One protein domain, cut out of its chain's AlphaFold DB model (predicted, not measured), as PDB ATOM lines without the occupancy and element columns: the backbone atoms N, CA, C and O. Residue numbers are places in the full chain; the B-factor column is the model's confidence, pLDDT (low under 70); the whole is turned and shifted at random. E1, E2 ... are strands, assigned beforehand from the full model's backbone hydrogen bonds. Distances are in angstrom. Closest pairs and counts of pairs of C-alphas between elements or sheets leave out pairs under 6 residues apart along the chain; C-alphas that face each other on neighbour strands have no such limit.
ATOM      1  N   GLN A  16     209.113 151.243 191.004       81.06
ATOM      2  CA  GLN A  16     208.378 151.126 189.749       81.06
ATOM      3  C   GLN A  16     206.909 150.766 190.032       81.06
ATOM      4  O   GLN A  16     206.641 149.669 190.532       81.06
ATOM      5  N   PRO A  17     205.933 151.645 189.739       85.69
ATOM      6  CA  PRO A  17     204.524 151.281 189.829       85.69
ATOM      7  C   PRO A  17     204.188 150.193 188.805       85.69
ATOM      8  O   PRO A  17     204.614 150.266 187.654       85.69
ATOM      9  N   PHE A  18     203.396 149.204 189.215       85.06
ATOM     10  CA  PHE A  18     202.890 148.162 188.330       85.06
ATOM     11  C   PHE A  18     201.362 148.182 188.286       85.06
ATOM     12  O   PHE A  18     200.674 148.399 189.293       85.06
ATOM     13  N   SER A  19     200.838 147.964 187.082       87.56
ATOM     14  CA  SER A  19     199.407 147.983 186.802       87.56
ATOM     15  C   SER A  19     198.869 146.583 186.545       87.56
ATOM     16  O   SER A  19     199.579 145.705 186.056       87.56
ATOM     17  N   CYS A  20     197.594 146.376 186.866       88.69
ATOM     18  CA  CYS A  20     196.898 145.148 186.516       88.69
ATOM     19  C   CYS A  20     196.677 145.096 184.992       88.69
ATOM     20  O   CYS A  20     196.107 146.041 184.445       88.69
ATOM     21  N   PRO A  21     197.054 144.004 184.303       84.81
ATOM     22  CA  PRO A  21     196.936 143.903 182.845       84.81
ATOM     23  C   PRO A  21     195.486 143.886 182.334       84.81
ATOM     24  O   PRO A  21     195.246 144.199 181.174       84.81
ATOM     25  N   GLU A  22     194.514 143.549 183.187       89.12
ATOM     26  CA  GLU A  22     193.101 143.441 182.794       89.12
ATOM     27  C   GLU A  22     192.334 144.766 182.908       89.12
ATOM     28  O   GLU A  22     191.383 145.005 182.165       89.12
ATOM     29  N   CYS A  23     192.706 145.632 183.856       89.19
ATOM     30  CA  CYS A  23     191.990 146.884 184.128       89.19
ATOM     31  C   CYS A  23     192.862 148.143 184.027       89.19
ATOM     32  O   CYS A  23     192.355 149.243 184.250       89.19
ATOM     33  N   ASP A  24     194.151 147.982 183.715       85.94
ATOM     34  CA  ASP A  24     195.176 149.025 183.559       85.94
ATOM     35  C   ASP A  24     195.368 149.934 184.789       85.94
ATOM     36  O   ASP A  24     196.071 150.942 184.759       85.94
ATOM     37  N   ARG A  25     194.762 149.576 185.926       85.69
ATOM     38  CA  ARG A  25     194.930 150.318 187.172       85.69
ATOM     39  C   ARG A  25     196.263 150.006 187.807       85.69
ATOM     40  O   ARG A  25     196.637 148.844 187.912       85.69
ATOM     41  N   THR A  26     196.917 151.041 188.321       88.88
ATOM     42  CA  THR A  26     198.052 150.888 189.229       88.88
ATOM     43  C   THR A  26     197.576 150.197 190.496       88.88
ATOM     44  O   THR A  26     196.710 150.714 191.201       88.88
ATOM     45  N   VAL A  27     198.124 149.015 190.757       89.38
ATOM     46  CA  VAL A  27     197.724 148.168 191.886       89.38
ATOM     47  C   VAL A  27     198.832 148.001 192.926       89.38
ATOM     48  O   VAL A  27     198.596 147.471 194.011       89.38
ATOM     49  N   GLY A  28     200.039 148.471 192.630       88.38
ATOM     50  CA  GLY A  28     201.143 148.479 193.576       88.38
ATOM     51  C   GLY A  28     202.411 149.071 192.983       88.38
ATOM     52  O   GLY A  28     202.410 149.621 191.878       88.38
ATOM     53  N   ARG A  29     203.503 148.962 193.741       87.31
ATOM     54  CA  ARG A  29     204.842 149.434 193.368       87.31
ATOM     55  C   ARG A  29     205.890 148.406 193.755       87.31
ATOM     56  O   ARG A  29     205.848 147.856 194.851       87.31
ATOM     57  N   ALA A  30     206.823 148.151 192.854       80.19
ATOM     58  CA  ALA A  30     207.954 147.264 193.052       80.19
ATOM     59  C   ALA A  30     209.220 148.105 193.205       80.19
ATOM     60  O   ALA A  30     209.542 148.907 192.334       80.19
ATOM     61  N   ASN A  31     209.942 147.942 194.304       76.81
ATOM     62  CA  ASN A  31     211.249 148.538 194.483       76.81
ATOM     63  C   ASN A  31     212.301 147.668 193.783       76.81
ATOM     64  O   ASN A  31     212.676 146.615 194.286       76.81
ATOM     65  N   VAL A  32     212.793 148.104 192.626       71.50
ATOM     66  CA  VAL A  32     213.777 147.354 191.833       71.50
ATOM     67  C   VAL A  32     215.188 147.399 192.423       71.50
ATOM     68  O   VAL A  32     216.024 146.588 192.045       71.50
ATOM     69  N   LEU A  33     215.475 148.328 193.345       71.12
ATOM     70  CA  LEU A  33     216.786 148.417 193.999       71.12
ATOM     71  C   LEU A  33     216.907 147.476 195.195       71.12
ATOM     72  O   LEU A  33     217.993 146.975 195.468       71.12
ATOM     73  N   THR A  34     215.818 147.283 195.937       70.69
ATOM     74  CA  THR A  34     215.805 146.434 197.137       70.69
ATOM     75  C   THR A  34     215.094 145.100 196.919       70.69
ATOM     76  O   THR A  34     215.256 144.187 197.724       70.69
ATOM     77  N   GLY A  35     214.331 144.966 195.830       69.12
ATOM     78  CA  GLY A  35     213.476 143.810 195.566       69.12
ATOM     79  C   GLY A  35     212.203 143.780 196.420       69.12
ATOM     80  O   GLY A  35     211.560 142.736 196.503       69.12
ATOM     81  N   ASP A  36     211.844 144.888 197.078       75.94
ATOM     82  CA  ASP A  36     210.643 144.978 197.917       75.94
ATOM     83  C   ASP A  36     209.382 145.265 197.097       75.94
ATOM     84  O   ASP A  36     209.418 145.972 196.095       75.94
ATOM     85  N   PHE A  37     208.230 144.790 197.568       76.31
ATOM     86  CA  PHE A  37     206.940 145.022 196.918       76.31
ATOM     87  C   PHE A  37     205.972 145.711 197.868       76.31
ATOM     88  O   PHE A  37     205.752 145.266 198.992       76.31
ATOM     89  N   THR A  38     205.360 146.783 197.379       84.88
ATOM     90  CA  THR A  38     204.253 147.467 198.040       84.88
ATOM     91  C   THR A  38     202.976 147.160 197.276       84.88
ATOM     92  O   THR A  38     202.795 147.600 196.141       84.88
ATOM     93  N   PHE A  39     202.091 146.389 197.897       86.12
ATOM     94  CA  PHE A  39     200.781 146.055 197.347       86.12
ATOM     95  C   PHE A  39     199.752 147.078 197.850       86.12
ATOM     96  O   PHE A  39     199.599 147.239 199.059       86.12
ATOM     97  N   GLU A  40     199.087 147.795 196.940       88.50
ATOM     98  CA  GLU A  40     198.084 148.819 197.284       88.50
ATOM     99  C   GLU A  40     196.656 148.297 197.033       88.50
ATOM    100  O   GLU A  40     195.828 148.303 197.939       88.50
ATOM    101  N   ASP A  41     196.385 147.796 195.825       88.56
ATOM    102  CA  ASP A  41     195.074 147.301 195.364       88.56
ATOM    103  C   ASP A  41     195.216 145.892 194.751       88.56
ATOM    104  O   ASP A  41     194.657 145.521 193.715       88.56
ATOM    105  N   VAL A  42     196.080 145.091 195.366       89.12
ATOM    106  CA  VAL A  42     196.381 143.736 194.923       89.12
ATOM    107  C   VAL A  42     196.686 142.858 196.122       89.12
ATOM    108  O   VAL A  42     197.325 143.288 197.078       89.12
ATOM    109  N   THR A  43     196.230 141.615 196.068       88.06
ATOM    110  CA  THR A  43     196.456 140.621 197.115       88.06
ATOM    111  C   THR A  43     197.251 139.452 196.538       88.06
ATOM    112  O   THR A  43     196.845 138.910 195.507       88.06
ATOM    113  N   PRO A  44     198.365 139.033 197.158       85.75
ATOM    114  CA  PRO A  44     199.067 137.828 196.739       85.75
ATOM    115  C   PRO A  44     198.206 136.586 196.976       85.75
ATOM    116  O   PRO A  44     197.641 136.396 198.049       85.75
ATOM    117  N   ILE A  45     198.094 135.749 195.946       85.12
ATOM    118  CA  ILE A  45     197.295 134.517 195.970       85.12
ATOM    119  C   ILE A  45     198.067 133.412 196.696       85.12
ATOM    120  O   ILE A  45     197.484 132.640 197.454       85.12
ATOM    121  N   SER A  46     199.387 133.365 196.489       74.94
ATOM    122  CA  SER A  46     200.295 132.523 197.264       74.94
ATOM    123  C   SER A  46     200.998 133.400 198.291       74.94
ATOM    124  O   SER A  46     201.765 134.301 197.945       74.94
ATOM    125  N   SER A  47     200.727 133.147 199.563       71.38
ATOM    126  CA  SER A  47     201.432 133.751 200.687       71.38
ATOM    127  C   SER A  47     201.741 132.671 201.709       71.38
ATOM    128  O   SER A  47     200.894 131.824 202.003       71.38
ATOM    129  N   SER A  48     202.933 132.748 202.288       70.50
ATOM    130  CA  SER A  48     203.346 131.914 203.406       70.50
ATOM    131  C   SER A  48     202.377 132.093 204.582       70.50
ATOM    132  O   SER A  48     201.729 133.138 204.692       70.50
ATOM    133  N   PRO A  49     202.280 131.118 205.503       69.62
ATOM    134  CA  PRO A  49     201.408 131.216 206.678       69.62
ATOM    135  C   PRO A  49     201.706 132.435 207.570       69.62
ATOM    136  O   PRO A  49     200.824 132.889 208.293       69.62
ATOM    137  N   ASP A  50     202.915 132.995 207.479       70.94
ATOM    138  CA  ASP A  50     203.335 134.238 208.137       70.94
ATOM    139  C   ASP A  50     202.813 135.525 207.456       70.94
ATOM    140  O   ASP A  50     203.099 136.630 207.912       70.94
ATOM    141  N   GLY A  51     202.044 135.414 206.366       65.62
ATOM    142  CA  GLY A  51     201.497 136.549 205.608       65.62
ATOM    143  C   GLY A  51     202.484 137.182 204.623       65.62
ATOM    144  O   GLY A  51     202.151 138.159 203.956       65.62
ATOM    145  N   THR A  52     203.695 136.631 204.510       70.06
ATOM    146  CA  THR A  52     204.685 137.045 203.511       70.06
ATOM    147  C   THR A  52     204.291 136.515 202.130       70.06
ATOM    148  O   THR A  52     203.917 135.345 202.025       70.06
ATOM    149  N   PRO A  53     204.384 137.322 201.062       72.94
ATOM    150  CA  PRO A  53     204.082 136.854 199.716       72.94
ATOM    151  C   PRO A  53     205.037 135.727 199.306       72.94
ATOM    152  O   PRO A  53     206.248 135.835 199.504       72.94
ATOM    153  N   GLU A  54     204.505 134.640 198.748       76.75
ATOM    154  CA  GLU A  54     205.325 133.537 198.253       76.75
ATOM    155  C   GLU A  54     205.774 133.817 196.826       76.75
ATOM    156  O   GLU A  54     204.984 133.826 195.881       76.75
ATOM    157  N   PHE A  55     207.082 133.994 196.679       76.62
ATOM    158  CA  PHE A  55     207.736 134.044 195.387       76.62
ATOM    159  C   PHE A  55     208.130 132.627 194.988       76.62
ATOM    160  O   PHE A  55     208.939 131.985 195.657       76.62
ATOM    161  N   ARG A  56     207.562 132.134 193.891       71.19
ATOM    162  CA  ARG A  56     207.976 130.873 193.281       71.19
ATOM    163  C   ARG A  56     209.250 131.099 192.485       71.19
ATOM    164  O   ARG A  56     209.302 131.990 191.639       71.19
ATOM    165  N   GLU A  57     210.262 130.280 192.741       70.81
ATOM    166  CA  GLU A  57     211.453 130.224 191.898       70.81
ATOM    167  C   GLU A  57     211.048 129.694 190.521       70.81
ATOM    168  O   GLU A  57     210.440 128.628 190.399       70.81
ATOM    169  N   THR A  58     211.344 130.454 189.471       66.50
ATOM    170  CA  THR A  58     211.005 130.070 188.092       66.50
ATOM    171  C   THR A  58     211.982 129.036 187.530       66.50
ATOM    172  O   THR A  58     211.676 128.387 186.530       66.50
ATOM    173  N   GLY A  59     213.146 128.864 188.172       63.47
ATOM    174  CA  GLY A  59     214.204 127.950 187.736       63.47
ATOM    175  C   GLY A  59     214.856 128.356 186.410       63.47
ATOM    176  O   GLY A  59     215.419 127.501 185.731       63.47
ATOM    177  N   LEU A  60     214.732 129.626 186.015       61.50
ATOM    178  CA  LEU A  60     215.323 130.172 184.796       61.50
ATOM    179  C   LEU A  60     216.750 130.666 185.075       61.50
ATOM    180  O   LEU A  60     216.945 131.516 185.939       61.50
ATOM    181  N   ASP A  61     217.729 130.160 184.318       58.47
ATOM    182  CA  ASP A  61     219.124 130.637 184.348       58.47
ATOM    183  C   ASP A  61     219.285 132.060 183.765       58.47
ATOM    184  O   ASP A  61     220.228 132.761 184.118       58.47
ATOM    185  N   ASP A  62     218.369 132.489 182.885       52.72
ATOM    186  CA  ASP A  62     218.375 133.797 182.211       52.72
ATOM    187  C   ASP A  62     216.918 134.311 182.134       52.72
ATOM    188  O   ASP A  62     216.122 133.852 181.308       52.72
ATOM    189  N   GLY A  63     216.512 135.164 183.086       57.66
ATOM    190  CA  GLY A  63     215.143 135.686 183.215       57.66
ATOM    191  C   GLY A  63     214.728 136.008 184.661       57.66
ATOM    192  O   GLY A  63     215.555 135.936 185.572       57.66
ATOM    193  N   PRO A  64     213.447 136.355 184.906       64.69
ATOM    194  CA  PRO A  64     212.960 136.654 186.249       64.69
ATOM    195  C   PRO A  64     213.115 135.423 187.137       64.69
ATOM    196  O   PRO A  64     212.435 134.419 186.930       64.69
ATOM    197  N   GLN A  65     214.004 135.504 188.126       69.12
ATOM    198  CA  GLN A  65     214.340 134.395 189.026       69.12
ATOM    199  C   GLN A  65     213.148 133.988 189.902       69.12
ATOM    200  O   GLN A  65     213.040 132.844 190.347       69.12
ATOM    201  N   LYS A  66     212.236 134.935 190.144       74.44
ATOM    202  CA  LYS A  66     211.097 134.798 191.046       74.44
ATOM    203  C   LYS A  66     209.818 135.255 190.357       74.44
ATOM    204  O   LYS A  66     209.813 136.252 189.645       74.44
ATOM    205  N   ALA A  67     208.722 134.549 190.592       80.38
ATOM    206  CA  ALA A  67     207.394 134.921 190.126       80.38
ATOM    207  C   ALA A  67     206.406 134.897 191.290       80.38
ATOM    208  O   ALA A  67     206.458 134.009 192.140       80.38
ATOM    209  N   ILE A  68     205.495 135.863 191.320       82.44
ATOM    210  CA  ILE A  68     204.439 135.940 192.323       82.44
ATOM    211  C   ILE A  68     203.070 136.009 191.657       82.44
ATOM    212  O   ILE A  68     202.862 136.751 190.699       82.44
ATOM    213  N   GLU A  69     202.130 135.223 192.170       87.50
ATOM    214  CA  GLU A  69     200.738 135.232 191.730       87.50
ATOM    215  C   GLU A  69     199.941 136.233 192.562       87.50
ATOM    216  O   GLU A  69     199.908 136.173 193.793       87.50
ATOM    217  N   LEU A  70     199.308 137.170 191.870       88.06
ATOM    218  CA  LEU A  70     198.662 138.343 192.424       88.06
ATOM    219  C   LEU A  70     197.223 138.435 191.914       88.06
ATOM    220  O   LEU A  70     196.946 138.168 190.748       88.06
ATOM    221  N   ARG A  71     196.302 138.862 192.775       90.12
ATOM    222  CA  ARG A  71     194.908 139.135 192.429       90.12
ATOM    223  C   ARG A  71     194.603 140.610 192.624       90.12
ATOM    224  O   ARG A  71     194.742 141.119 193.732       90.12
ATOM    225  N   CYS A  72     194.168 141.289 191.570       90.69
ATOM    226  CA  CYS A  72     193.719 142.676 191.658       90.69
ATOM    227  C   CYS A  72     192.436 142.761 192.495       90.69
ATOM    228  O   CYS A  72     191.478 142.041 192.209       90.69
ATOM    229  N   ASP A  73     192.399 143.635 193.503       90.12
ATOM    230  CA  ASP A  73     191.211 143.813 194.351       90.12
ATOM    231  C   ASP A  73     190.108 144.589 193.607       90.12
ATOM    232  O   ASP A  73     188.921 144.310 193.768       90.12
ATOM    233  N   HIS A  74     190.495 145.473 192.681       88.44
ATOM    234  CA  HIS A  74     189.569 146.250 191.860       88.44
ATOM    235  C   HIS A  74     188.718 145.416 190.892       88.44
ATOM    236  O   HIS A  74     187.491 145.522 190.886       88.44
ATOM    237  N   CYS A  75     189.358 144.641 190.010       90.62
ATOM    238  CA  CYS A  75     188.665 143.862 188.975       90.62
ATOM    239  C   CYS A  75     188.534 142.376 189.331       90.62
ATOM    240  O   CYS A  75     187.767 141.659 188.691       90.62
ATOM    241  N   GLY A  76     189.263 141.906 190.346       89.31
ATOM    242  CA  GLY A  76     189.274 140.508 190.762       89.31
ATOM    243  C   GLY A  76     190.144 139.595 189.900       89.31
ATOM    244  O   GLY A  76     190.156 138.398 190.182       89.31
ATOM    245  N   ALA A  77     190.836 140.125 188.887       89.81
ATOM    246  CA  ALA A  77     191.651 139.338 187.971       89.81
ATOM    247  C   ALA A  77     192.954 138.847 188.603       89.81
ATOM    248  O   ALA A  77     193.604 139.565 189.366       89.81
ATOM    249  N   GLU A  78     193.344 137.635 188.230       90.69
ATOM    250  CA  GLU A  78     194.540 136.948 188.702       90.69
ATOM    251  C   GLU A  78     195.633 137.054 187.632       90.69
ATOM    252  O   GLU A  78     195.393 136.771 186.458       90.69
ATOM    253  N   PHE A  79     196.827 137.489 188.021       87.19
ATOM    254  CA  PHE A  79     197.965 137.654 187.124       87.19
ATOM    255  C   PHE A  79     199.275 137.316 187.832       87.19
ATOM    256  O   PHE A  79     199.390 137.376 189.055       87.19
ATOM    257  N   THR A  80     200.287 136.958 187.049       85.38
ATOM    258  CA  THR A  80     201.618 136.639 187.568       85.38
ATOM    259  C   THR A  80     202.566 137.797 187.294       85.38
ATOM    260  O   THR A  80     202.689 138.240 186.152       85.38
ATOM    261  N   LEU A  81     203.254 138.269 188.330       80.00
ATOM    262  CA  LEU A  81     204.313 139.264 188.220       80.00
ATOM    263  C   LEU A  81     205.671 138.558 188.316       80.00
ATOM    264  O   LEU A  81     205.991 137.945 189.335       80.00
ATOM    265  N   GLY A  82     206.451 138.617 187.236       75.44
ATOM    266  CA  GLY A  82     207.842 138.163 187.223       75.44
ATOM    267  C   GLY A  82     208.759 139.235 187.803       75.44
ATOM    268  O   GLY A  82     208.599 140.415 187.501       75.44
ATOM    269  N   VAL A  83     209.707 138.821 188.636       68.44
ATOM    270  CA  VAL A  83     210.664 139.693 189.312       68.44
ATOM    271  C   VAL A  83     212.071 139.315 188.888       68.44
ATOM    272  O   VAL A  83     212.537 138.197 189.117       68.44
ATOM    273  N   GLU A  84     212.754 140.286 188.300       65.31
ATOM    274  CA  GLU A  84     214.184 140.237 188.047       65.31
ATOM    275  C   GLU A  84     214.886 140.829 189.275       65.31
ATOM    276  O   GLU A  84     215.029 142.043 189.406       65.31
TER     277      GLU A  84
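Overview. This is residues 16 to 84 of the 87 residues of an uncharacterized protein of Salinibacter sp. 10B (UniProt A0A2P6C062). Two small three-stranded sheets, E1 E2 E3 and E4 E5 E6, are partly face to face as a loose sandwich, joined by the tight turn from E3 to E4 and closest together at one end, near Val 27, Val 42 and Cys 72. A long loop, residues 45 to 65, leads away from E4 and folds back to E5, where residues 56 to 57 pair with residues 66 to 67. The printed part has 69 residues with no named helix and six named strands, E1 to E6 in order along the chain; each sheet is an antiparallel meander, each strand the neighbour of the one before. The class is all strand, though under half of the residues, 29 of 69, are in named strands. The whole is compact, with a radius of gyration of the C-alphas of 11.7 A and spans of 33 by 27 by 20 A.

Along the chain. E1, residues 16 to 19, begins at C-alpha 16 at (208.378, 151.126, 189.749) and is 10.0 A long. E2, residues 26 to 31, is 14.4 A long. E3 is residues 37 to 39 and E4 residues 42 to 44. E5, residues 66 to 72, is the longest at 19.1 A, with C-alpha 66 at (211.097, 134.798, 191.046). E6, residues 78 to 83, is 16.4 A long and ends at C-alpha 83 at (210.664, 139.693, 189.312).

Arrangement. E1 and E2 form a hairpin, antiparallel at 151 degrees, with N 16 and O 30 2.7 A apart, within hydrogen-bond range. E2, the inner strand, forms a hairpin with E3 at 161 degrees; N 29 and O 38 are 2.8 A apart. E3 and E4 meet only through their link. In the second sheet E5 is the inner strand. It forms a hairpin with E4 at 133 degrees, with N 43 and O 71 at 2.8 A, and one with E6 at 148 degrees, with N 70 and O 79 at 2.8 A. Between the sheets, the closest C-alphas of E2 and E4 are those of Val 27 and Val 42, 5.5 A apart. The closest of E2 and E5 are those of Val 27 and Cys 72, 6.8 A apart. Among the pairs that are apart are E1 and E6, and E3 and E5.

Size, cuts and confidence. The two C-alphas farthest apart are those of Asp 61 and His 74, at 34.3 A. The printed part has no cut. The link from E4 to E5, 21 residues, is long, and its C-alphas lie 8 to 20 A from the mean of the C-alphas. The mean pLDDT of the printed part is 79.0; it is under 70 at residues 35, 49 and 51, residues 58 to 65, and residues 83 to 84.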